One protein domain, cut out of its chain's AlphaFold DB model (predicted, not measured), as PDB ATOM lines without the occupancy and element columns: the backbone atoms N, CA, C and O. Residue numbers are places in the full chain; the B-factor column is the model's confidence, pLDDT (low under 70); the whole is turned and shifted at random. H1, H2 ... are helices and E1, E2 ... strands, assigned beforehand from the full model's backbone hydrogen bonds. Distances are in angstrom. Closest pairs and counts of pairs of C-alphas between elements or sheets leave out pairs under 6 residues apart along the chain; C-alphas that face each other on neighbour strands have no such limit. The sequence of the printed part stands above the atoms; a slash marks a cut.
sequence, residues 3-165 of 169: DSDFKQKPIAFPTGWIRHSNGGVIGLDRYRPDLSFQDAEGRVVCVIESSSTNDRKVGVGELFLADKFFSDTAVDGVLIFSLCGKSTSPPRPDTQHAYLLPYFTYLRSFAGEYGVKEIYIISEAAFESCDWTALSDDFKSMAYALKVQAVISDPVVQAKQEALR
ATOM      1  N   ASP A   3     138.678 120.765 133.041       64.12
ATOM      2  CA  ASP A   3     138.649 121.993 132.233       64.12
ATOM      3  C   ASP A   3     137.282 122.346 131.637       64.12
ATOM      4  O   ASP A   3     136.962 123.525 131.518       64.12
ATOM      5  N   SER A   4     136.464 121.368 131.229       73.31
ATOM      6  CA  SER A   4     135.172 121.666 130.590       73.31
ATOM      7  C   SER A   4     134.170 122.250 131.578       73.31
ATOM      8  O   SER A   4     133.355 123.085 131.195       73.31
ATOM      9  N   ASP A   5     134.248 121.827 132.837       82.56
ATOM     10  CA  ASP A   5     133.297 122.220 133.874       82.56
ATOM     11  C   ASP A   5     133.652 123.604 134.424       82.56
ATOM     12  O   ASP A   5     132.767 124.446 134.587       82.56
ATOM     13  N   PHE A   6     134.948 123.870 134.639       86.69
ATOM     14  CA  PHE A   6     135.443 125.186 135.056       86.69
ATOM     15  C   PHE A   6     135.040 126.278 134.058       86.69
ATOM     16  O   PHE A   6     134.497 127.322 134.420       86.69
ATOM     17  N   LYS A   7     135.202 125.978 132.768       88.31
ATOM     18  CA  LYS A   7     134.843 126.845 131.647       88.31
ATOM     19  C   LYS A   7     133.376 127.289 131.654       88.31
ATOM     20  O   LYS A   7     133.051 128.362 131.151       88.31
ATOM     21  N   GLN A   8     132.466 126.523 132.252       90.44
ATOM     22  CA  GLN A   8     131.044 126.881 132.339       90.44
ATOM     23  C   GLN A   8     130.661 127.613 133.634       90.44
ATOM     24  O   GLN A   8     129.505 128.009 133.781       90.44
ATOM     25  N   LYS A   9     131.591 127.823 134.578       93.75
ATOM     26  CA  LYS A   9     131.286 128.508 135.843       93.75
ATOM     27  C   LYS A   9     130.835 129.953 135.594       93.75
ATOM     28  O   LYS A   9     131.404 130.608 134.716       93.75
ATOM     29  N   PRO A  10     129.847 130.477 136.343       94.19
ATOM     30  CA  PRO A  10     129.268 131.801 136.116       94.19
ATOM     31  C   PRO A  10     130.147 132.913 136.712       94.19
ATOM     32  O   PRO A  10     129.716 133.650 137.588       94.19
ATOM     33  N   ILE A  11     131.399 133.015 136.253       96.62
ATOM     34  CA  ILE A  11     132.343 134.010 136.767       96.62
ATOM     35  C   ILE A  11     131.804 135.426 136.532       96.62
ATOM     36  O   ILE A  11     131.522 135.793 135.386       96.62
ATOM     37  N   ALA A  12     131.725 136.208 137.607       96.62
ATOM     38  CA  ALA A  12     131.303 137.604 137.602       96.62
ATOM     39  C   ALA A  12     132.401 138.515 138.169       96.62
ATOM     40  O   ALA A  12     133.280 138.061 138.897       96.62
ATOM     41  N   PHE A  13     132.333 139.810 137.856       96.81
ATOM     42  CA  PHE A  13     133.247 140.832 138.368       96.81
ATOM     43  C   PHE A  13     132.441 142.033 138.888       96.81
ATOM     44  O   PHE A  13     131.530 142.477 138.185       96.81
ATOM     45  N   PRO A  14     132.788 142.631 140.046       92.50
ATOM     46  CA  PRO A  14     132.144 143.854 140.540       92.50
ATOM     47  C   PRO A  14     132.223 145.031 139.558       92.50
ATOM     48  O   PRO A  14     131.353 145.893 139.538       92.50
ATOM     49  N   THR A  15     133.261 145.053 138.720       87.94
ATOM     50  CA  THR A  15     133.479 146.051 137.664       87.94
ATOM     51  C   THR A  15     132.539 145.891 136.467       87.94
ATOM     52  O   THR A  15     132.560 146.729 135.570       87.94
ATOM     53  N   GLY A  16     131.739 144.821 136.417       91.94
ATOM     54  CA  GLY A  16     130.849 144.533 135.293       91.94
ATOM     55  C   GLY A  16     131.566 144.025 134.041       91.94
ATOM     56  O   GLY A  16     130.980 144.060 132.962       91.94
ATOM     57  N   TRP A  17     132.817 143.559 134.156       97.12
ATOM     58  CA  TRP A  17     133.525 142.937 133.034       97.12
ATOM     59  C   TRP A  17     132.752 141.738 132.499       97.12
ATOM     60  O   TRP A  17     132.229 140.917 133.257       97.12
ATOM     61  N   ILE A  18     132.711 141.625 131.176       96.81
ATOM     62  CA  ILE A  18     131.955 140.582 130.492       96.81
ATOM     63  C   ILE A  18     132.892 139.548 129.895       96.81
ATOM     64  O   ILE A  18     134.030 139.839 129.525       96.81
ATOM     65  N   ARG A  19     132.413 138.311 129.796       96.62
ATOM     66  CA  ARG A  19     133.192 137.225 129.208       96.62
ATOM     67  C   ARG A  19     133.463 137.504 127.731       96.62
ATOM     68  O   ARG A  19     132.528 137.700 126.962       96.62
ATOM     69  N   HIS A  20     134.736 137.463 127.354       96.31
ATOM     70  CA  HIS A  20     135.193 137.570 125.973       96.31
ATOM     71  C   HIS A  20     135.339 136.183 125.331       96.31
ATOM     72  O   HIS A  20     134.795 135.932 124.258       96.31
ATOM     73  N   SER A  21     136.024 135.248 126.002       94.19
ATOM     74  CA  SER A  21     136.219 133.885 125.493       94.19
ATOM     75  C   SER A  21     136.136 132.814 126.582       94.19
ATOM     76  O   SER A  21     136.245 133.091 127.777       94.19
ATOM     77  N   ASN A  22     135.917 131.574 126.136       92.81
ATOM     78  CA  ASN A  22     135.843 130.379 126.969       92.81
ATOM     79  C   ASN A  22     136.701 129.247 126.372       92.81
ATOM     80  O   ASN A  22     136.186 128.354 125.699       92.81
ATOM     81  N   GLY A  23     138.026 129.356 126.502       89.94
ATOM     82  CA  GLY A  23     139.002 128.520 125.790       89.94
ATOM     83  C   GLY A  23     139.233 128.942 124.334       89.94
ATOM     84  O   GLY A  23     139.771 128.173 123.534       89.94
ATOM     85  N   GLY A  24     138.769 130.139 123.967       92.12
ATOM     86  CA  GLY A  24     138.908 130.699 122.625       92.12
ATOM     87  C   GLY A  24     140.245 131.408 122.424       92.12
ATOM     88  O   GLY A  24     140.872 131.854 123.381       92.12
ATOM     89  N   VAL A  25     140.655 131.535 121.161       94.06
ATOM     90  CA  VAL A  25     141.839 132.318 120.788       94.06
ATOM     91  C   VAL A  25     141.600 133.802 121.064       94.06
ATOM     92  O   VAL A  25     140.599 134.345 120.602       94.06
ATOM     93  N   ILE A  26     142.554 134.443 121.733       94.75
ATOM     94  CA  ILE A  26     142.669 135.893 121.876       94.75
ATOM     95  C   ILE A  26     144.002 136.371 121.290       94.75
ATOM     96  O   ILE A  26     144.982 135.626 121.262       94.75
ATOM     97  N   GLY A  27     144.024 137.614 120.804       89.88
ATOM     98  CA  GLY A  27     145.233 138.245 120.269       89.88
ATOM     99  C   GLY A  27     145.741 137.658 118.946       89.88
ATOM    100  O   GLY A  27     145.255 136.649 118.431       89.88
ATOM    101  N   LEU A  28     146.743 138.324 118.369       88.50
ATOM    102  CA  LEU A  28     147.381 137.901 117.114       88.50
ATOM    103  C   LEU A  28     148.350 136.727 117.310       88.50
ATOM    104  O   LEU A  28     148.600 135.963 116.379       88.50
ATOM    105  N   ASP A  29     148.868 136.553 118.524       85.69
ATOM    106  CA  ASP A  29     149.768 135.464 118.911       85.69
ATOM    107  C   ASP A  29     149.047 134.148 119.220       85.69
ATOM    108  O   ASP A  29     149.677 133.134 119.522       85.69
ATOM    109  N   ARG A  30     147.724 134.147 119.055       91.88
ATOM    110  CA  ARG A  30     146.847 132.994 119.208       91.88
ATOM    111  C   ARG A  30     146.843 132.412 120.624       91.88
ATOM    112  O   ARG A  30     146.625 131.204 120.763       91.88
ATOM    113  N   TYR A  31     147.061 133.241 121.645       94.88
ATOM    114  CA  TYR A  31     146.932 132.836 123.042       94.88
ATOM    115  C   TYR A  31     145.519 132.286 123.323       94.88
ATOM    116  O   TYR A  31     144.533 132.735 122.741       94.88
ATOM    117  N   ARG A  32     145.413 131.245 124.154       95.62
ATOM    118  CA  ARG A  32     144.163 130.528 124.456       95.62
ATOM    119  C   ARG A  32     144.043 130.310 125.963       95.62
ATOM    120  O   ARG A  32     144.274 129.183 126.399       95.62
ATOM    121  N   PRO A  33     143.714 131.351 126.741       95.62
ATOM    122  CA  PRO A  33     143.431 131.157 128.154       95.62
ATOM    123  C   PRO A  33     142.162 130.325 128.334       95.62
ATOM    124  O   PRO A  33     141.295 130.293 127.447       95.62
ATOM    125  N   ASP A  34     142.005 129.704 129.499       95.69
ATOM    126  CA  ASP A  34     140.767 128.996 129.816       95.69
ATOM    127  C   ASP A  34     139.553 129.924 129.803       95.69
ATOM    128  O   ASP A  34     138.518 129.571 129.234       95.69
ATOM    129  N   LEU A  35     139.683 131.126 130.365       97.06
ATOM    130  CA  LEU A  35     138.680 132.187 130.286       97.06
ATOM    131  C   LEU A  35     139.348 133.541 130.042       97.06
ATOM    132  O   LEU A  35     140.432 133.816 130.551       97.06
ATOM    133  N   SER A  36     138.661 134.427 129.324       97.88
ATOM    134  CA  SER A  36     139.059 135.832 129.204       97.88
ATOM    135  C   SER A  36     137.865 136.764 129.364       97.88
ATOM    136  O   SER A  36     136.731 136.405 129.033       97.88
ATOM    137  N   PHE A  37     138.121 137.962 129.881       98.44
ATOM    138  CA  PHE A  37     137.106 138.966 130.188       98.44
ATOM    139  C   PHE A  37     137.548 140.336 129.699       98.44
ATOM    140  O   PHE A  37     138.731 140.682 129.768       98.44
ATOM    141  N   GLN A  38     136.577 141.101 129.215       98.06
ATOM    142  CA  GLN A  38     136.785 142.426 128.660       98.06
ATOM    143  C   GLN A  38     136.067 143.510 129.460       98.06
ATOM    144  O   GLN A  38     135.029 143.259 130.085       98.06
ATOM    145  N   ASP A  39     136.638 144.707 129.420       97.81
ATOM    146  CA  ASP A  39     136.037 145.922 129.956       97.81
ATOM    147  C   ASP A  39     134.932 146.475 129.032       97.81
ATOM    148  O   ASP A  39     134.556 145.860 128.028       97.81
ATOM    149  N   ALA A  40     134.372 147.632 129.398       96.31
ATOM    150  CA  ALA A  40     133.319 148.290 128.625       96.31
ATOM    151  C   ALA A  40     133.814 148.777 127.251       96.31
ATOM    152  O   ALA A  40     133.026 148.891 126.313       96.31
ATOM    153  N   GLU A  41     135.119 149.023 127.123       96.25
ATOM    154  CA  GLU A  41     135.793 149.409 125.885       96.25
ATOM    155  C   GLU A  41     136.091 148.205 124.970       96.25
ATOM    156  O   GLU A  41     136.574 148.384 123.850       96.25
ATOM    157  N   GLY A  42     135.793 146.979 125.414       96.12
ATOM    158  CA  GLY A  42     136.021 145.750 124.654       96.12
ATOM    159  C   GLY A  42     137.474 145.271 124.667       96.12
ATOM    160  O   GLY A  42     137.839 144.407 123.868       96.12
ATOM    161  N   ARG A  43     138.314 145.802 125.561       97.31
ATOM    162  CA  ARG A  43     139.697 145.348 125.746       97.31
ATOM    163  C   ARG A  43     139.705 144.166 126.698       97.31
ATOM    164  O   ARG A  43     139.098 144.229 127.763       97.31
ATOM    165  N   VAL A  44     140.416 143.097 126.351       98.00
ATOM    166  CA  VAL A  44     140.619 141.971 127.272       98.00
ATOM    167  C   VAL A  44     141.549 142.430 128.393       98.00
ATOM    168  O   VAL A  44     142.721 142.690 128.147       98.00
ATOM    169  N   VAL A  45     141.024 142.520 129.613       98.06
ATOM    170  CA  VAL A  45     141.722 143.046 130.805       98.06
ATOM    171  C   VAL A  45     142.000 141.974 131.853       98.06
ATOM    172  O   VAL A  45     142.793 142.181 132.768       98.06
ATOM    173  N   CYS A  46     141.369 140.807 131.725       98.56
ATOM    174  CA  CYS A  46     141.574 139.695 132.637       98.56
ATOM    175  C   CYS A  46     141.580 138.373 131.881       98.56
ATOM    176  O   CYS A  46     140.724 138.127 131.029       98.56
ATOM    177  N   VAL A  47     142.507 137.498 132.254       98.31
ATOM    178  CA  VAL A  47     142.505 136.089 131.856       98.31
ATOM    179  C   VAL A  47     142.521 135.212 133.102       98.31
ATOM    180  O   VAL A  47     143.077 135.598 134.135       98.31
ATOM    181  N   ILE A  48     141.866 134.058 133.026       97.88
ATOM    182  CA  ILE A  48     141.843 133.068 134.102       97.88
ATOM    183  C   ILE A  48     142.328 131.744 133.538       97.88
ATOM    184  O   ILE A  48     141.778 131.282 132.539       97.88
ATOM    185  N   GLU A  49     143.310 131.152 134.208       96.00
ATOM    186  CA  GLU A  49     143.842 129.825 133.911       96.00
ATOM    187  C   GLU A  49     143.468 128.874 135.046       96.00
ATOM    188  O   GLU A  49     143.684 129.166 136.230       96.00
ATOM    189  N   SER A  50     142.860 127.744 134.698       93.25
ATOM    190  CA  SER A  50     142.537 126.692 135.649       93.25
ATOM    191  C   SER A  50     143.657 125.666 135.667       93.25
ATOM    192  O   SER A  50     143.900 124.960 134.694       93.25
ATOM    193  N   SER A  51     144.308 125.509 136.817       89.56
ATOM    194  CA  SER A  51     145.400 124.553 136.965       89.56
ATOM    195  C   SER A  51     145.010 123.402 137.880       89.56
ATOM    196  O   SER A  51     144.599 123.597 139.023       89.56
ATOM    197  N   SER A  52     145.175 122.172 137.394       87.06
ATOM    198  CA  SER A  52     144.971 120.935 138.166       87.06
ATOM    199  C   SER A  52     146.280 120.284 138.628       87.06
ATOM    200  O   SER A  52     146.267 119.244 139.298       87.06
ATOM    201  N   THR A  53     147.420 120.896 138.294       84.25
ATOM    202  CA  THR A  53     148.764 120.379 138.564       84.25
ATOM    203  C   THR A  53     149.568 121.348 139.415       84.25
ATOM    204  O   THR A  53     149.484 122.559 139.253       84.25
ATOM    205  N   ASN A  54     150.407 120.810 140.299       83.56
ATOM    206  CA  ASN A  54     151.368 121.608 141.054       83.56
ATOM    207  C   ASN A  54     152.705 121.807 140.302       83.56
ATOM    208  O   ASN A  54     153.698 122.216 140.908       83.56
ATOM    209  N   ASP A  55     152.765 121.486 139.003       86.06
ATOM    210  CA  ASP A  55     153.957 121.696 138.175       86.06
ATOM    211  C   ASP A  55     154.201 123.191 137.940       86.06
ATOM    212  O   ASP A  55     153.472 123.862 137.210       86.06
ATOM    213  N   ARG A  56     155.294 123.700 138.517       86.00
ATOM    214  CA  ARG A  56     155.733 125.094 138.370       86.00
ATOM    215  C   ARG A  56     155.865 125.551 136.917       86.00
ATOM    216  O   ARG A  56     155.729 126.738 136.647       86.00
ATOM    217  N   LYS A  57     156.179 124.648 135.982       90.62
ATOM    218  CA  LYS A  57     156.396 125.009 134.573       90.62
ATOM    219  C   LYS A  57     155.113 125.506 133.919       90.62
ATOM    220  O   LYS A  57     155.196 126.371 133.055       90.62
ATOM    221  N   VAL A  58     153.968 124.965 134.334       89.56
ATOM    222  CA  VAL A  58     152.655 125.320 133.787       89.56
ATOM    223  C   VAL A  58     152.318 126.757 134.162       89.56
ATOM    224  O   VAL A  58     152.240 127.597 133.272       89.56
ATOM    225  N   GLY A  59     152.290 127.075 135.462       92.06
ATOM    226  CA  GLY A  59     151.980 128.431 135.925       92.06
ATOM    227  C   GLY A  59     152.961 129.487 135.406       92.06
ATOM    228  O   GLY A  59     152.561 130.593 135.047       92.06
ATOM    229  N   VAL A  60     154.256 129.156 135.306       95.38
ATOM    230  CA  VAL A  60     155.242 130.066 134.700       95.38
ATOM    231  C   VAL A  60     154.951 130.277 133.213       95.38
ATOM    232  O   VAL A  60     154.973 131.413 132.755       95.38
ATOM    233  N   GLY A  61     154.649 129.221 132.454       95.56
ATOM    234  CA  GLY A  61     154.274 129.348 131.045       95.56
ATOM    235  C   GLY A  61     153.040 130.231 130.846       95.56
ATOM    236  O   GLY A  61     153.070 131.145 130.026       95.56
ATOM    237  N   GLU A  62     152.001 130.006 131.647       96.19
ATOM    238  CA  GLU A  62     150.757 130.785 131.666       96.19
ATOM    239  C   GLU A  62     151.013 132.270 131.970       96.19
ATOM    240  O   GLU A  62     150.521 133.143 131.256       96.19
ATOM    241  N   LEU A  63     151.879 132.574 132.945       96.81
ATOM    242  CA  LEU A  63     152.297 133.947 133.245       96.81
ATOM    243  C   LEU A  63     152.960 134.637 132.044       96.81
ATOM    244  O   LEU A  63     152.597 135.765 131.714       96.81
ATOM    245  N   PHE A  64     153.928 133.992 131.390       95.94
ATOM    246  CA  PHE A  64     154.632 134.603 130.255       95.94
ATOM    247  C   PHE A  64     153.731 134.773 129.026       95.94
ATOM    248  O   PHE A  64     153.867 135.766 128.311       95.94
ATOM    249  N   LEU A  65     152.806 133.838 128.781       96.50
ATOM    250  CA  LEU A  65     151.823 133.962 127.702       96.50
ATOM    251  C   LEU A  65     150.872 135.140 127.950       96.50
ATOM    252  O   LEU A  65     150.695 135.973 127.061       96.50
ATOM    253  N   ALA A  66     150.328 135.253 129.164       97.19
ATOM    254  CA  ALA A  66     149.464 136.365 129.542       97.19
ATOM    255  C   ALA A  66     150.201 137.714 129.486       97.19
ATOM    256  O   ALA A  66     149.683 138.676 128.923       97.19
ATOM    257  N   ASP A  67     151.424 137.796 130.020       96.56
ATOM    258  CA  ASP A  67     152.212 139.037 130.021       96.56
ATOM    259  C   ASP A  67     152.539 139.511 128.612       96.56
ATOM    260  O   ASP A  67     152.390 140.699 128.317       96.56
ATOM    261  N   LYS A  68     152.902 138.585 127.721       95.69
ATOM    262  CA  LYS A  68     153.111 138.894 126.313       95.69
ATOM    263  C   LYS A  68     151.824 139.413 125.662       95.69
ATOM    264  O   LYS A  68     151.863 140.458 125.021       95.69
ATOM    265  N   PHE A  69     150.694 138.728 125.851       96.94
ATOM    266  CA  PHE A  69     149.406 139.149 125.290       96.94
ATOM    267  C   PHE A  69     149.025 140.573 125.725       96.94
ATOM    268  O   PHE A  69     148.703 141.421 124.891       96.94
ATOM    269  N   PHE A  70     149.091 140.854 127.027       97.06
ATOM    270  CA  PHE A  70     148.762 142.171 127.572       97.06
ATOM    271  C   PHE A  70     149.762 143.249 127.126       97.06
ATOM    272  O   PHE A  70     149.365 144.379 126.849       97.06
ATOM    273  N   SER A  71     151.040 142.895 126.977       94.88
ATOM    274  CA  SER A  71     152.056 143.807 126.437       94.88
ATOM    275  C   SER A  71     151.778 144.169 124.977       94.88
ATOM    276  O   SER A  71     151.775 145.346 124.627       94.88
ATOM    277  N   ASP A  72     151.477 143.176 124.136       94.88
ATOM    278  CA  ASP A  72     151.190 143.370 122.708       94.88
ATOM    279  C   ASP A  72     149.888 144.143 122.463       94.88
ATOM    280  O   ASP A  72     149.728 144.790 121.428       94.88
ATOM    281  N   THR A  73     148.946 144.066 123.404       95.38
ATOM    282  CA  THR A  73     147.645 144.745 123.323       95.38
ATOM    283  C   THR A  73     147.601 146.077 124.068       95.38
ATOM    284  O   THR A  73     146.554 146.721 124.070       95.38
ATOM    285  N   ALA A  74     148.726 146.515 124.641       95.56
ATOM    286  CA  ALA A  74     148.835 147.745 125.419       95.56
ATOM    287  C   ALA A  74     147.812 147.827 126.572       95.56
ATOM    288  O   ALA A  74     147.105 148.823 126.744       95.56
ATOM    289  N   VAL A  75     147.706 146.743 127.348       95.81
ATOM    290  CA  VAL A  75     146.784 146.616 128.482       95.81
ATOM    291  C   VAL A  75     147.538 146.266 129.763       95.81
ATOM    292  O   VAL A  75     148.452 145.442 129.774       95.81
ATOM    293  N   ASP A  76     147.101 146.864 130.868       95.69
ATOM    294  CA  ASP A  76     147.467 146.450 132.219       95.69
ATOM    295  C   ASP A  76     146.538 145.325 132.673       95.69
ATOM    296  O   ASP A  76     145.396 145.547 133.074       95.69
ATOM    297  N   GLY A  77     147.025 144.094 132.545       96.81
ATOM    298  CA  GLY A  77     146.211 142.898 132.697       96.81
ATOM    299  C   GLY A  77     146.215 142.294 134.096       96.81
ATOM    300  O   GLY A  77     147.202 142.366 134.839       96.81
ATOM    301  N   VAL A  78     145.116 141.614 134.416       98.31
ATOM    302  CA  VAL A  78     144.978 140.746 135.588       98.31
ATOM    303  C   VAL A  78     145.044 139.284 135.152       98.31
ATOM    304  O   VAL A  78     144.321 138.855 134.250       98.31
ATOM    305  N   LEU A  79     145.894 138.503 135.813       98.56
ATOM    306  CA  LEU A  79     145.969 137.053 135.653       98.56
ATOM    307  C   LEU A  79     145.420 136.376 136.910       98.56
ATOM    308  O   LEU A  79     145.863 136.659 138.021       98.56
ATOM    309  N   ILE A  80     144.464 135.468 136.750       98.44
ATOM    310  CA  ILE A  80     143.931 134.679 137.863       98.44
ATOM    311  C   ILE A  80     144.262 133.206 137.633       98.44
ATOM    312  O   ILE A  80     143.933 132.652 136.591       98.44
ATOM    313  N   PHE A  81     144.862 132.558 138.626       97.19
ATOM    314  CA  PHE A  81     145.013 131.109 138.670       97.19
ATOM    315  C   PHE A  81     143.929 130.512 139.565       97.19
ATOM    316  O   PHE A  81     143.908 130.763 140.774       97.19
ATOM    317  N   SER A  82     143.051 129.702 138.974       95.75
ATOM    318  CA  SER A  82     142.050 128.908 139.687       95.75
ATOM    319  C   SER A  82     142.578 127.490 139.891       95.75
ATOM    320  O   SER A  82     142.759 126.731 138.943       95.75
ATOM    321  N   LEU A  83     142.877 127.125 141.134       94.00
ATOM    322  CA  LEU A  83     143.551 125.873 141.460       94.00
ATOM    323  C   LEU A  83     142.534 124.763 141.742       94.00
ATOM    324  O   LEU A  83     141.848 124.769 142.771       94.00
ATOM    325  N   CYS A  84     142.453 123.790 140.836       89.00
ATOM    326  CA  CYS A  84     141.554 122.651 140.950       89.00
ATOM    327  C   CYS A  84     142.083 121.643 141.980       89.00
ATOM    328  O   CYS A  84     143.107 120.985 141.787       89.00
ATOM    329  N   GLY A  85     141.344 121.474 143.078       79.44
ATOM    330  CA  GLY A  85     141.725 120.598 144.193       79.44
ATOM    331  C   GLY A  85     141.489 119.100 143.968       79.44
ATOM    332  O   GLY A  85     141.688 118.314 144.889       79.44
ATOM    333  N   LYS A  86     141.028 118.682 142.781       75.31
ATOM    334  CA  LYS A  86     140.535 117.313 142.523       75.31
ATOM    335  C   LYS A  86     141.604 116.324 142.029       75.31
ATOM    336  O   LYS A  86     141.254 115.218 141.620       75.31
ATOM    337  N   SER A  87     142.888 116.693 142.034       72.75
ATOM    338  CA  SER A  87     143.991 115.803 141.628       72.75
ATOM    339  C   SER A  87     144.637 115.084 142.821       72.75
ATOM    340  O   SER A  87     144.414 115.436 143.976       72.75
ATOM    341  N   THR A  88     145.445 114.048 142.557       71.38
ATOM    342  CA  THR A  88     146.158 113.273 143.596       71.38
ATOM    343  C   THR A  88     147.202 114.094 144.356       71.38
ATOM    344  O   THR A  88     147.558 113.749 145.479       71.38
ATOM    345  N   SER A  89     147.685 115.182 143.754       73.00
ATOM    346  CA  SER A  89     148.576 116.166 144.367       73.00
ATOM    347  C   SER A  89     148.094 117.564 143.969       73.00
ATOM    348  O   SER A  89     148.665 118.162 143.047       73.00
ATOM    349  N   PRO A  90     147.040 118.079 144.624       80.25
ATOM    350  CA  PRO A  90     146.398 119.316 144.217       80.25
ATOM    351  C   PRO A  90     147.365 120.499 144.324       80.25
ATOM    352  O   PRO A  90     148.149 120.572 145.280       80.25
ATOM    353  N   PRO A  91     147.336 121.434 143.359       85.44
ATOM    354  CA  PRO A  91     148.092 122.665 143.477       85.44
ATOM    355  C   PRO A  91     147.636 123.445 144.706       85.44
ATOM    356  O   PRO A  91     146.441 123.579 144.977       85.44
ATOM    357  N   ARG A  92     148.607 123.961 145.460       88.94
ATOM    358  CA  ARG A  92     148.340 124.775 146.646       88.94
ATOM    359  C   ARG A  92     148.650 126.245 146.355       88.94
ATOM    360  O   ARG A  92     149.709 126.511 145.774       88.94
ATOM    361  N   PRO A  93     147.782 127.187 146.769       91.38
ATOM    362  CA  PRO A  93     147.986 128.609 146.500       91.38
ATOM    363  C   PRO A  93     149.338 129.150 146.980       91.38
ATOM    364  O   PRO A  93     150.021 129.840 146.229       91.38
ATOM    365  N   ASP A  94     149.768 128.767 148.184       92.12
ATOM    366  CA  ASP A  94     151.050 129.164 148.784       92.12
ATOM    367  C   ASP A  94     152.262 128.742 147.931       92.12
ATOM    368  O   ASP A  94     153.212 129.497 147.720       92.12
ATOM    369  N   THR A  95     152.201 127.527 147.395       91.81
ATOM    370  CA  THR A  95     153.268 126.895 146.628       91.81
ATOM    371  C   THR A  95     153.351 127.512 145.234       91.81
ATOM    372  O   THR A  95     154.439 127.862 144.781       91.81
ATOM    373  N   GLN A  96     152.206 127.717 144.575       93.50
ATOM    374  CA  GLN A  96     152.140 128.413 143.287       93.50
ATOM    375  C   GLN A  96     152.598 129.870 143.413       93.50
ATOM    376  O   GLN A  96     153.370 130.345 142.582       93.50
ATOM    377  N   HIS A  97     152.221 130.555 144.496       94.69
ATOM    378  CA  HIS A  97     152.697 131.904 144.791       94.69
ATOM    379  C   HIS A  97     154.227 131.956 144.883       94.69
ATOM    380  O   HIS A  97     154.861 132.777 144.219       94.69
ATOM    381  N   ALA A  98     154.838 131.045 145.649       93.19
ATOM    382  CA  ALA A  98     156.293 130.963 145.775       93.19
ATOM    383  C   ALA A  98     156.994 130.667 144.435       93.19
ATOM    384  O   ALA A  98     158.076 131.194 144.179       93.19
ATOM    385  N   TYR A  99     156.382 129.854 143.569       94.12
ATOM    386  CA  TYR A  99     156.916 129.576 142.236       94.12
ATOM    387  C   TYR A  99     156.834 130.773 141.293       94.12
ATOM    388  O   TYR A  99     157.782 131.001 140.548       94.12
ATOM    389  N   LEU A 100     155.736 131.531 141.321       95.00
ATOM    390  CA  LEU A 100     155.484 132.635 140.391       95.00
ATOM    391  C   LEU A 100     156.198 133.930 140.784       95.00
ATOM    392  O   LEU A 100     156.651 134.661 139.902       95.00
ATOM    393  N   LEU A 101     156.342 134.200 142.085       94.06
ATOM    394  CA  LEU A 101     156.945 135.425 142.616       94.06
ATOM    395  C   LEU A 101     158.271 135.833 141.936       94.06
ATOM    396  O   LEU A 101     158.359 136.986 141.503       94.06
ATOM    397  N   PRO A 102     159.294 134.964 141.788       92.38
ATOM    398  CA  PRO A 102     160.554 135.369 141.161       92.38
ATOM    399  C   PRO A 102     160.394 135.756 139.684       92.38
ATOM    400  O   PRO A 102     161.060 136.682 139.221       92.38
ATOM    401  N   TYR A 103     159.498 135.097 138.945       93.88
ATOM    402  CA  TYR A 103     159.263 135.385 137.526       93.88
ATOM    403  C   TYR A 103     158.427 136.643 137.335       93.88
ATOM    404  O   TYR A 103     158.750 137.467 136.485       93.88
ATOM    405  N   PHE A 104     157.404 136.838 138.165       93.56
ATOM    406  CA  PHE A 104     156.648 138.082 138.180       93.56
ATOM    407  C   PHE A 104     157.554 139.269 138.531       93.56
ATOM    408  O   PHE A 104     157.550 140.286 137.838       93.56
ATOM    409  N   THR A 105     158.421 139.102 139.536       90.31
ATOM    410  CA  THR A 105     159.437 140.096 139.914       90.31
ATOM    411  C   THR A 105     160.377 140.409 138.755       90.31
ATOM    412  O   THR A 105     160.607 141.575 138.437       90.31
ATOM    413  N   TYR A 106     160.875 139.369 138.079       88.94
ATOM    414  CA  TYR A 106     161.689 139.517 136.878       88.94
ATOM    415  C   TYR A 106     160.950 140.335 135.811       88.94
ATOM    416  O   TYR A 106     161.461 141.375 135.406       88.94
ATOM    417  N   LEU A 107     159.729 139.952 135.428       89.38
ATOM    418  CA  LEU A 107     158.942 140.643 134.399       89.38
ATOM    419  C   LEU A 107     158.690 142.117 134.729       89.38
ATOM    420  O   LEU A 107     158.715 142.958 133.836       89.38
ATOM    421  N   ARG A 108     158.440 142.458 135.997       87.94
ATOM    422  CA  ARG A 108     158.194 143.853 136.410       87.94
ATOM    423  C   ARG A 108     159.472 144.683 136.559       87.94
ATOM    424  O   ARG A 108     159.409 145.910 136.525       87.94
ATOM    425  N   SER A 109     160.640 144.046 136.639       82.25
ATOM    426  CA  SER A 109     161.921 144.764 136.653       82.25
ATOM    427  C   SER A 109     162.298 145.392 135.302       82.25
ATOM    428  O   SER A 109     163.071 146.343 135.287       82.25
ATOM    429  N   PHE A 110     161.709 144.944 134.184       74.19
ATOM    430  CA  PHE A 110     162.058 145.416 132.832       74.19
ATOM    431  C   PHE A 110     161.304 146.666 132.343       74.19
ATOM    432  O   PHE A 110     161.315 146.948 131.152       74.19
ATOM    433  N   ALA A 111     160.683 147.445 133.235       61.06
ATOM    434  CA  ALA A 111     160.013 148.718 132.911       61.06
ATOM    435  C   ALA A 111     158.986 148.660 131.754       61.06
ATOM    436  O   ALA A 111     158.665 149.690 131.166       61.06
ATOM    437  N   GLY A 112     158.442 147.476 131.440       71.06
ATOM    438  CA  GLY A 112     157.364 147.336 130.466       71.06
ATOM    439  C   GLY A 112     156.138 148.134 130.910       71.06
ATOM    440  O   GLY A 112     155.633 147.930 132.021       71.06
ATOM    441  N   GLU A 113     155.688 149.054 130.052       85.31
ATOM    442  CA  GLU A 113     154.531 149.918 130.316       85.31
ATOM    443  C   GLU A 113     153.283 149.072 130.576       85.31
ATOM    444  O   GLU A 113     152.643 149.251 131.606       85.31
ATOM    445  N   TYR A 114     153.057 148.055 129.742       93.25
ATOM    446  CA  TYR A 114     151.908 147.149 129.790       93.25
ATOM    447  C   TYR A 114     152.299 145.729 130.241       93.25
ATOM    448  O   TYR A 114     153.442 145.477 130.641       93.25
ATOM    449  N   GLY A 115     151.343 144.800 130.262       95.56
ATOM    450  CA  GLY A 115     151.565 143.404 130.656       95.56
ATOM    451  C   GLY A 115     150.755 142.994 131.888       95.56
ATOM    452  O   GLY A 115     149.853 143.706 132.324       95.56
ATOM    453  N   VAL A 116     151.098 141.865 132.508       96.38
ATOM    454  CA  VAL A 116     150.441 141.422 133.752       96.38
ATOM    455  C   VAL A 116     150.848 142.348 134.898       96.38
ATOM    456  O   VAL A 116     152.036 142.486 135.210       96.38
ATOM    457  N   LYS A 117     149.874 142.993 135.546       94.56
ATOM    458  CA  LYS A 117     150.108 143.881 136.697       94.56
ATOM    459  C   LYS A 117     149.675 143.281 138.029       94.56
ATOM    460  O   LYS A 117     150.247 143.608 139.074       94.56
ATOM    461  N   GLU A 118     148.705 142.381 137.992       96.31
ATOM    462  CA  GLU A 118     148.217 141.681 139.171       96.31
ATOM    463  C   GLU A 118     148.048 140.200 138.861       96.31
ATOM    464  O   GLU A 118     147.504 139.830 137.820       96.31
ATOM    465  N   ILE A 119     148.505 139.359 139.786       98.06
ATOM    466  CA  ILE A 119     148.234 137.928 139.784       98.06
ATOM    467  C   ILE A 119     147.440 137.601 141.041       98.06
ATOM    468  O   ILE A 119     147.855 137.978 142.138       98.06
ATOM    469  N   TYR A 120     146.343 136.867 140.888       98.31
ATOM    470  CA  TYR A 120     145.598 136.286 142.002       98.31
ATOM    471  C   TYR A 120     145.603 134.769 141.894       98.31
ATOM    472  O   TYR A 120     145.348 134.215 140.831       98.31
ATOM    473  N   ILE A 121     145.886 134.090 142.998       97.75
ATOM    474  CA  ILE A 121     145.968 132.632 143.062       97.75
ATOM    475  C   ILE A 121     144.975 132.167 144.118       97.75
ATOM    476  O   ILE A 121     145.121 132.490 145.299       97.75
ATOM    477  N   ILE A 122     143.967 131.413 143.698       96.94
ATOM    478  CA  ILE A 122     142.849 130.999 144.547       96.94
ATOM    479  C   ILE A 122     142.524 129.524 144.307       96.94
ATOM    480  O   ILE A 122     142.694 129.018 143.200       96.94
ATOM    481  N   SER A 123     142.068 128.803 145.331       95.31
ATOM    482  CA  SER A 123     141.517 127.458 145.123       95.31
ATOM    483  C   SER A 123     140.111 127.538 144.532       95.31
ATOM    484  O   SER A 123     139.353 128.446 144.865       95.31
ATOM    485  N   GLU A 124     139.718 126.563 143.711       94.00
ATOM    486  CA  GLU A 124     138.344 126.501 143.187       94.00
ATOM    487  C   GLU A 124     137.295 126.485 144.304       94.00
ATOM    488  O   GLU A 124     136.258 127.117 144.168       94.00
ATOM    489  N   ALA A 125     137.571 125.810 145.425       93.31
ATOM    490  CA  ALA A 125     136.654 125.764 146.562       93.31
ATOM    491  C   ALA A 125     136.464 127.145 147.216       93.31
ATOM    492  O   ALA A 125     135.343 127.515 147.555       93.31
ATOM    493  N   ALA A 126     137.543 127.923 147.366       95.69
ATOM    494  CA  ALA A 126     137.452 129.288 147.878       95.69
ATOM    495  C   ALA A 126     136.745 130.207 146.872       95.69
ATOM    496  O   ALA A 126     135.884 130.999 147.250       95.69
ATOM    497  N   PHE A 127     137.045 130.054 145.582       96.38
ATOM    498  CA  PHE A 127     136.395 130.828 144.530       96.38
ATOM    499  C   PHE A 127     134.888 130.527 144.455       96.38
ATOM    500  O   PHE A 127     134.075 131.443 144.344       96.38
ATOM    501  N   GLU A 128     134.503 129.260 144.610       95.69
ATOM    502  CA  GLU A 128     133.108 128.832 144.717       95.69
ATOM    503  C   GLU A 128     132.425 129.411 145.959       95.69
ATOM    504  O   GLU A 128     131.290 129.860 145.858       95.69
ATOM    505  N   SER A 129     133.115 129.485 147.104       96.69
ATOM    506  CA  SER A 129     132.571 130.131 148.312       96.69
ATOM    507  C   SER A 129     132.392 131.649 148.186       96.69
ATOM    508  O   SER A 129     131.665 132.239 148.976       96.69
ATOM    509  N   CYS A 130     133.024 132.266 147.181       96.50
ATOM    510  CA  CYS A 130     132.815 133.662 146.789       96.50
ATOM    511  C   CYS A 130     131.743 133.798 145.688       96.50
ATOM    512  O   CYS A 130     131.751 134.780 144.941       96.50
ATOM    513  N   ASP A 131     130.900 132.778 145.497       96.75
ATOM    514  CA  ASP A 131     129.897 132.688 144.430       96.75
ATOM    515  C   ASP A 131     130.479 132.940 143.028       96.75
ATOM    516  O   ASP A 131     129.834 133.531 142.163       96.75
ATOM    517  N   TRP A 132     131.730 132.523 142.798       96.88
ATOM    518  CA  TRP A 132     132.460 132.770 141.549       96.88
ATOM    519  C   TRP A 132     132.608 134.260 141.183       96.88
ATOM    520  O   TRP A 132     132.858 134.608 140.026       96.88
ATOM    521  N   THR A 133     132.514 135.157 142.167       97.75
ATOM    522  CA  THR A 133     132.712 136.598 141.974       97.75
ATOM    523  C   THR A 133     134.193 136.944 142.109       97.75
ATOM    524  O   THR A 133     134.735 137.039 143.209       97.75
ATOM    525  N   ALA A 134     134.875 137.126 140.982       97.75
ATOM    526  CA  ALA A 134     136.289 137.471 140.934       97.75
ATOM    527  C   ALA A 134     136.532 138.912 141.402       97.75
ATOM    528  O   ALA A 134     135.758 139.819 141.103       97.75
ATOM    529  N   LEU A 135     137.656 139.139 142.088       97.12
ATOM    530  CA  LEU A 135     138.120 140.460 142.538       97.12
ATOM    531  C   LEU A 135     137.179 141.211 143.507       97.12
ATOM    532  O   LEU A 135     137.433 142.390 143.790       97.12
ATOM    533  N   SER A 136     136.149 140.554 144.050       97.50
ATOM    534  CA  SER A 136     135.418 141.037 145.228       97.50
ATOM    535  C   SER A 136     136.333 141.098 146.456       97.50
ATOM    536  O   SER A 136     137.448 140.565 146.447       97.50
ATOM    537  N   ASP A 137     135.877 141.752 147.521       97.06
ATOM    538  CA  ASP A 137     136.637 141.813 148.773       97.06
ATOM    539  C   ASP A 137     136.811 140.416 149.387       97.06
ATOM    540  O   ASP A 137     137.924 140.057 149.774       97.06
ATOM    541  N   ASP A 138     135.764 139.584 149.352       97.25
ATOM    542  CA  ASP A 138     135.828 138.186 149.795       97.25
ATOM    543  C   ASP A 138     136.855 137.393 148.981       97.25
ATOM    544  O   ASP A 138     137.752 136.771 149.553       97.25
ATOM    545  N   PHE A 139     136.822 137.509 147.649       97.94
ATOM    546  CA  PHE A 139     137.802 136.872 146.769       97.94
ATOM    547  C   PHE A 139     139.232 137.304 147.113       97.94
ATOM    548  O   PHE A 139     140.122 136.468 147.268       97.94
ATOM    549  N   LYS A 140     139.465 138.615 147.252       97.19
ATOM    550  CA  LYS A 140     140.792 139.174 147.552       97.19
ATOM    551  C   LYS A 140     141.293 138.762 148.935       97.19
ATOM    552  O   LYS A 140     142.500 138.650 149.110       97.19
ATOM    553  N   SER A 141     140.392 138.533 149.892       96.88
ATOM    554  CA  SER A 141     140.745 138.060 151.235       96.88
ATOM    555  C   SER A 141     141.203 136.596 151.255       96.88
ATOM    556  O   SER A 141     141.997 136.212 152.111       96.88
ATOM    557  N   MET A 142     140.731 135.787 150.299       96.62
ATOM    558  CA  MET A 142     141.053 134.360 150.199       96.62
ATOM    559  C   MET A 142     142.177 134.054 149.200       96.62
ATOM    560  O   MET A 142     142.815 133.002 149.290       96.62
ATOM    561  N   ALA A 143     142.409 134.939 148.230       97.44
ATOM    562  CA  ALA A 143     143.424 134.764 147.201       97.44
ATOM    563  C   ALA A 143     144.812 135.229 147.663       97.44
ATOM    564  O   ALA A 143     144.972 136.256 148.320       97.44
ATOM    565  N   TYR A 144     145.847 134.519 147.216       96.56
ATOM    566  CA  TYR A 144     147.219 135.018 147.276       96.56
ATOM    567  C   TYR A 144     147.430 136.000 146.128       96.56
ATOM    568  O   TYR A 144     147.150 135.667 144.976       96.56
ATOM    569  N   ALA A 145     147.936 137.193 146.430       96.31
ATOM    570  CA  ALA A 145     148.103 138.256 145.446       96.31
ATOM    571  C   ALA A 145     149.579 138.595 145.210       96.31
ATOM    572  O   ALA A 145     150.332 138.821 146.154       96.31
ATOM    573  N   LEU A 146     149.962 138.725 143.939       94.00
ATOM    574  CA  LEU A 146     151.213 139.350 143.511       94.00
ATOM    575  C   LEU A 146     150.864 140.631 142.752       94.00
ATOM    576  O   LEU A 146     150.171 140.579 141.739       94.00
ATOM    577  N   LYS A 147     151.328 141.788 143.233       90.44
ATOM    578  CA  LYS A 147     151.004 143.099 142.643       90.44
ATOM    579  C   LYS A 147     152.262 143.893 142.346       90.44
ATOM    580  O   LYS A 147     153.176 143.915 143.168       90.44
ATOM    581  N   VAL A 148     152.282 144.611 141.221       79.88
ATOM    582  CA  VAL A 148     153.437 145.436 140.815       79.88
ATOM    583  C   VAL A 148     153.891 146.398 141.913       79.88
ATOM    584  O   VAL A 148     155.088 146.517 142.149       79.88
ATOM    585  N   GLN A 149     152.960 147.055 142.615       68.06
ATOM    586  CA  GLN A 149     153.299 148.025 143.667       68.06
ATOM    587  C   GLN A 149     154.144 147.403 144.794       68.06
ATOM    588  O   GLN A 149     155.056 148.050 145.306       68.06
ATOM    589  N   ALA A 150     153.913 146.130 145.129       61.34
ATOM    590  CA  ALA A 150     154.713 145.414 146.125       61.34
ATOM    591  C   ALA A 150     156.124 145.072 145.612       61.34
ATOM    592  O   ALA A 150     157.063 145.001 146.396       61.34
ATOM    593  N   VAL A 151     156.280 144.902 144.297       60.91
ATOM    594  CA  VAL A 151     157.539 144.517 143.641       60.91
ATOM    595  C   VAL A 151     158.431 145.725 143.344       60.91
ATOM    596  O   VAL A 151     159.635 145.659 143.551       60.91
ATOM    597  N   ILE A 152     157.869 146.850 142.890       59.97
ATOM    598  CA  ILE A 152     158.641 148.081 142.608       59.97
ATOM    599  C   ILE A 152     159.149 148.741 143.903       59.97
ATOM    600  O   ILE A 152     160.084 149.536 143.882       59.97
ATOM    601  N   SER A 153     158.572 148.383 145.050       60.06
ATOM    602  CA  SER A 153     159.074 148.787 146.369       60.06
ATOM    603  C   SER A 153     160.332 148.017 146.796       60.06
ATOM    604  O   SER A 153     160.966 148.400 147.777       60.06
ATOM    605  N   ASP A 154     160.692 146.933 146.097       64.06
ATOM    606  CA  ASP A 154     161.882 146.138 146.397       64.06
ATOM    607  C   ASP A 154     163.154 146.909 145.980       64.06
ATOM    608  O   ASP A 154     163.318 147.225 144.793       64.06
ATOM    609  N   PRO A 155     164.089 147.185 146.911       65.06
ATOM    610  CA  PRO A 155     165.324 147.917 146.623       65.06
ATOM    611  C   PRO A 155     166.162 147.301 145.491       65.06
ATOM    612  O   PRO A 155     166.837 148.015 144.749       65.06
ATOM    613  N   VAL A 156     166.114 145.975 145.324       67.81
ATOM    614  CA  VAL A 156     166.844 145.254 144.271       67.81
ATOM    615  C   VAL A 156     166.225 145.513 142.899       67.81
ATOM    616  O   VAL A 156     166.942 145.607 141.899       67.81
ATOM    617  N   VAL A 157     164.898 145.640 142.833       64.19
ATOM    618  CA  VAL A 157     164.174 145.958 141.594       64.19
ATOM    619  C   VAL A 157     164.389 147.422 141.219       64.19
ATOM    620  O   VAL A 157     164.665 147.705 140.053       64.19
ATOM    621  N   GLN A 158     164.355 148.332 142.196       66.75
ATOM    622  CA  GLN A 158     164.633 149.756 141.981       66.75
ATOM    623  C   GLN A 158     166.033 149.977 141.402       66.75
ATOM    624  O   GLN A 158     166.171 150.627 140.367       66.75
ATOM    625  N   ALA A 159     167.054 149.341 141.986       66.44
ATOM    626  CA  ALA A 159     168.430 149.447 141.504       66.44
ATOM    627  C   ALA A 159     168.594 148.968 140.046       66.44
ATOM    628  O   ALA A 159     169.341 149.561 139.267       66.44
ATOM    629  N   LYS A 160     167.876 147.909 139.641       65.56
ATOM    630  CA  LYS A 160     167.889 147.421 138.251       65.56
ATOM    631  C   LYS A 160     167.177 148.369 137.287       65.56
ATOM    632  O   LYS A 160     167.664 148.569 136.178       65.56
ATOM    633  N   GLN A 161     166.050 148.947 137.697       65.06
ATOM    634  CA  GLN A 161     165.314 149.911 136.879       65.06
ATOM    635  C   GLN A 161     166.113 151.202 136.671       65.06
ATOM    636  O   GLN A 161     166.132 151.728 135.562       65.06
ATOM    637  N   GLU A 162     166.812 151.691 137.698       64.88
ATOM    638  CA  GLU A 162     167.696 152.858 137.587       64.88
ATOM    639  C   GLU A 162     168.880 152.603 136.650       64.88
ATOM    640  O   GLU A 162     169.205 153.465 135.837       64.88
ATOM    641  N   ALA A 163     169.472 151.406 136.691       64.88
ATOM    642  CA  ALA A 163     170.575 151.024 135.807       64.88
ATOM    643  C   ALA A 163     170.171 150.887 134.325       64.88
ATOM    644  O   ALA A 163     171.022 151.000 133.443       64.88
ATOM    645  N   LEU A 164     168.890 150.629 134.044       61.16
ATOM    646  CA  LEU A 164     168.346 150.477 132.690       61.16
ATOM    647  C   LEU A 164     167.785 151.783 132.110       61.16
ATOM    648  O   LEU A 164     167.413 151.806 130.935       61.16
ATOM    649  N   ARG A 165     167.720 152.873 132.888       59.88
ATOM    650  CA  ARG A 165     167.307 154.175 132.353       59.88
ATOM    651  C   ARG A 165     168.361 154.659 131.354       59.88
ATOM    652  O   ARG A 165     169.525 154.793 131.735       59.88
TER     653      ARG A 165
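AT A GLANCE: This is residues 3 to 165 of the 169 residues of an uncharacterized protein of Pseudomonas fluorescens (UniProt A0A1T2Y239). A twisted sheet of six strands has two long helices, H2 and H3, over one face and the short H4 standing on the opposite face. H7 lies off the sheet, beside the last residues of H3. The 163 printed residues, of mixed class, run H1 E1 E2 E3 H2 E4 H3 E5 H4 H5 E6 H6 H7; the mixed sheet's order is E1 E2 E3 E4 E5 E6. The whole is compact, with a radius of gyration of the C-alphas of 15.3 A and spans of 47 by 36 by 29 A.

IN THESE COORDINATES: Begin in the sheet with E4, residues 76 to 83, 22.9 A long from C-alpha 76 at (147.467, 146.450, 132.219). Beside it are E3, residues 44 to 51, 20.5 A, and E5, residues 115 to 123, 23.8 A, which bends by 54 degrees at residue 118. E1 is residues 18 to 22, E2 35 to 38 and E6 144 to 147. Find H2 from C-alpha 56 at (155.733, 125.094, 138.370) to residue 72, 24.5 A, and H3 at residues 93 to 109, 23.5 A, with a kink of 40 degrees near residue 100. The shorter helices are H1, residues 3 to 6, H4, 124 to 129, H5, 137 to 142, and H6, 148 to 152. H7, residues 155 to 164, ends at C-alpha 164, (168.346, 150.477, 132.690).

HOW THE PARTS SIT: E1, E2 and E3 form a meander, each strand the antiparallel neighbour of the one before; look for N 20 and O 36, 2.8 A, and N 37 and O 46, 2.8 A, within hydrogen-bond range. E3 and E4 are parallel, with N 49 and O 80 at 2.9 A, as are E4 and E5, with N 81 and O 120 at 2.8 A. E5 and E6 are antiparallel, with N 119 and O 146 at 2.8 A. E3, H2, E4 and E4, H3, E5 are strand-helix-strand units, parallel neighbour strands with a helix between, with right-handed crossovers. H2 has a height over the sheet of 8.2 A, H3 8.9 A. H2 touches H3 with residues 56 to 63 alone, C-alphas 56 and 99 being closest at 6.0 A. H1, H5 and H6 only graze the sheet. H7 touches H3, closest C-alphas 109 and 157, 5.6 A. Every O i to N i+4 pair is within range in H2, H4, H5, H6 and H7; H3 has 11 of 13, and H1 is too short for one.

THE WHOLE: The farthest C-alphas, of Thr 88 and Arg 165, are 47.4 A apart. The printed part has no cut. The links H1 to E1 and E1 to E2 are long. Residues 3, 111 and 149 to 165 have pLDDT under 70.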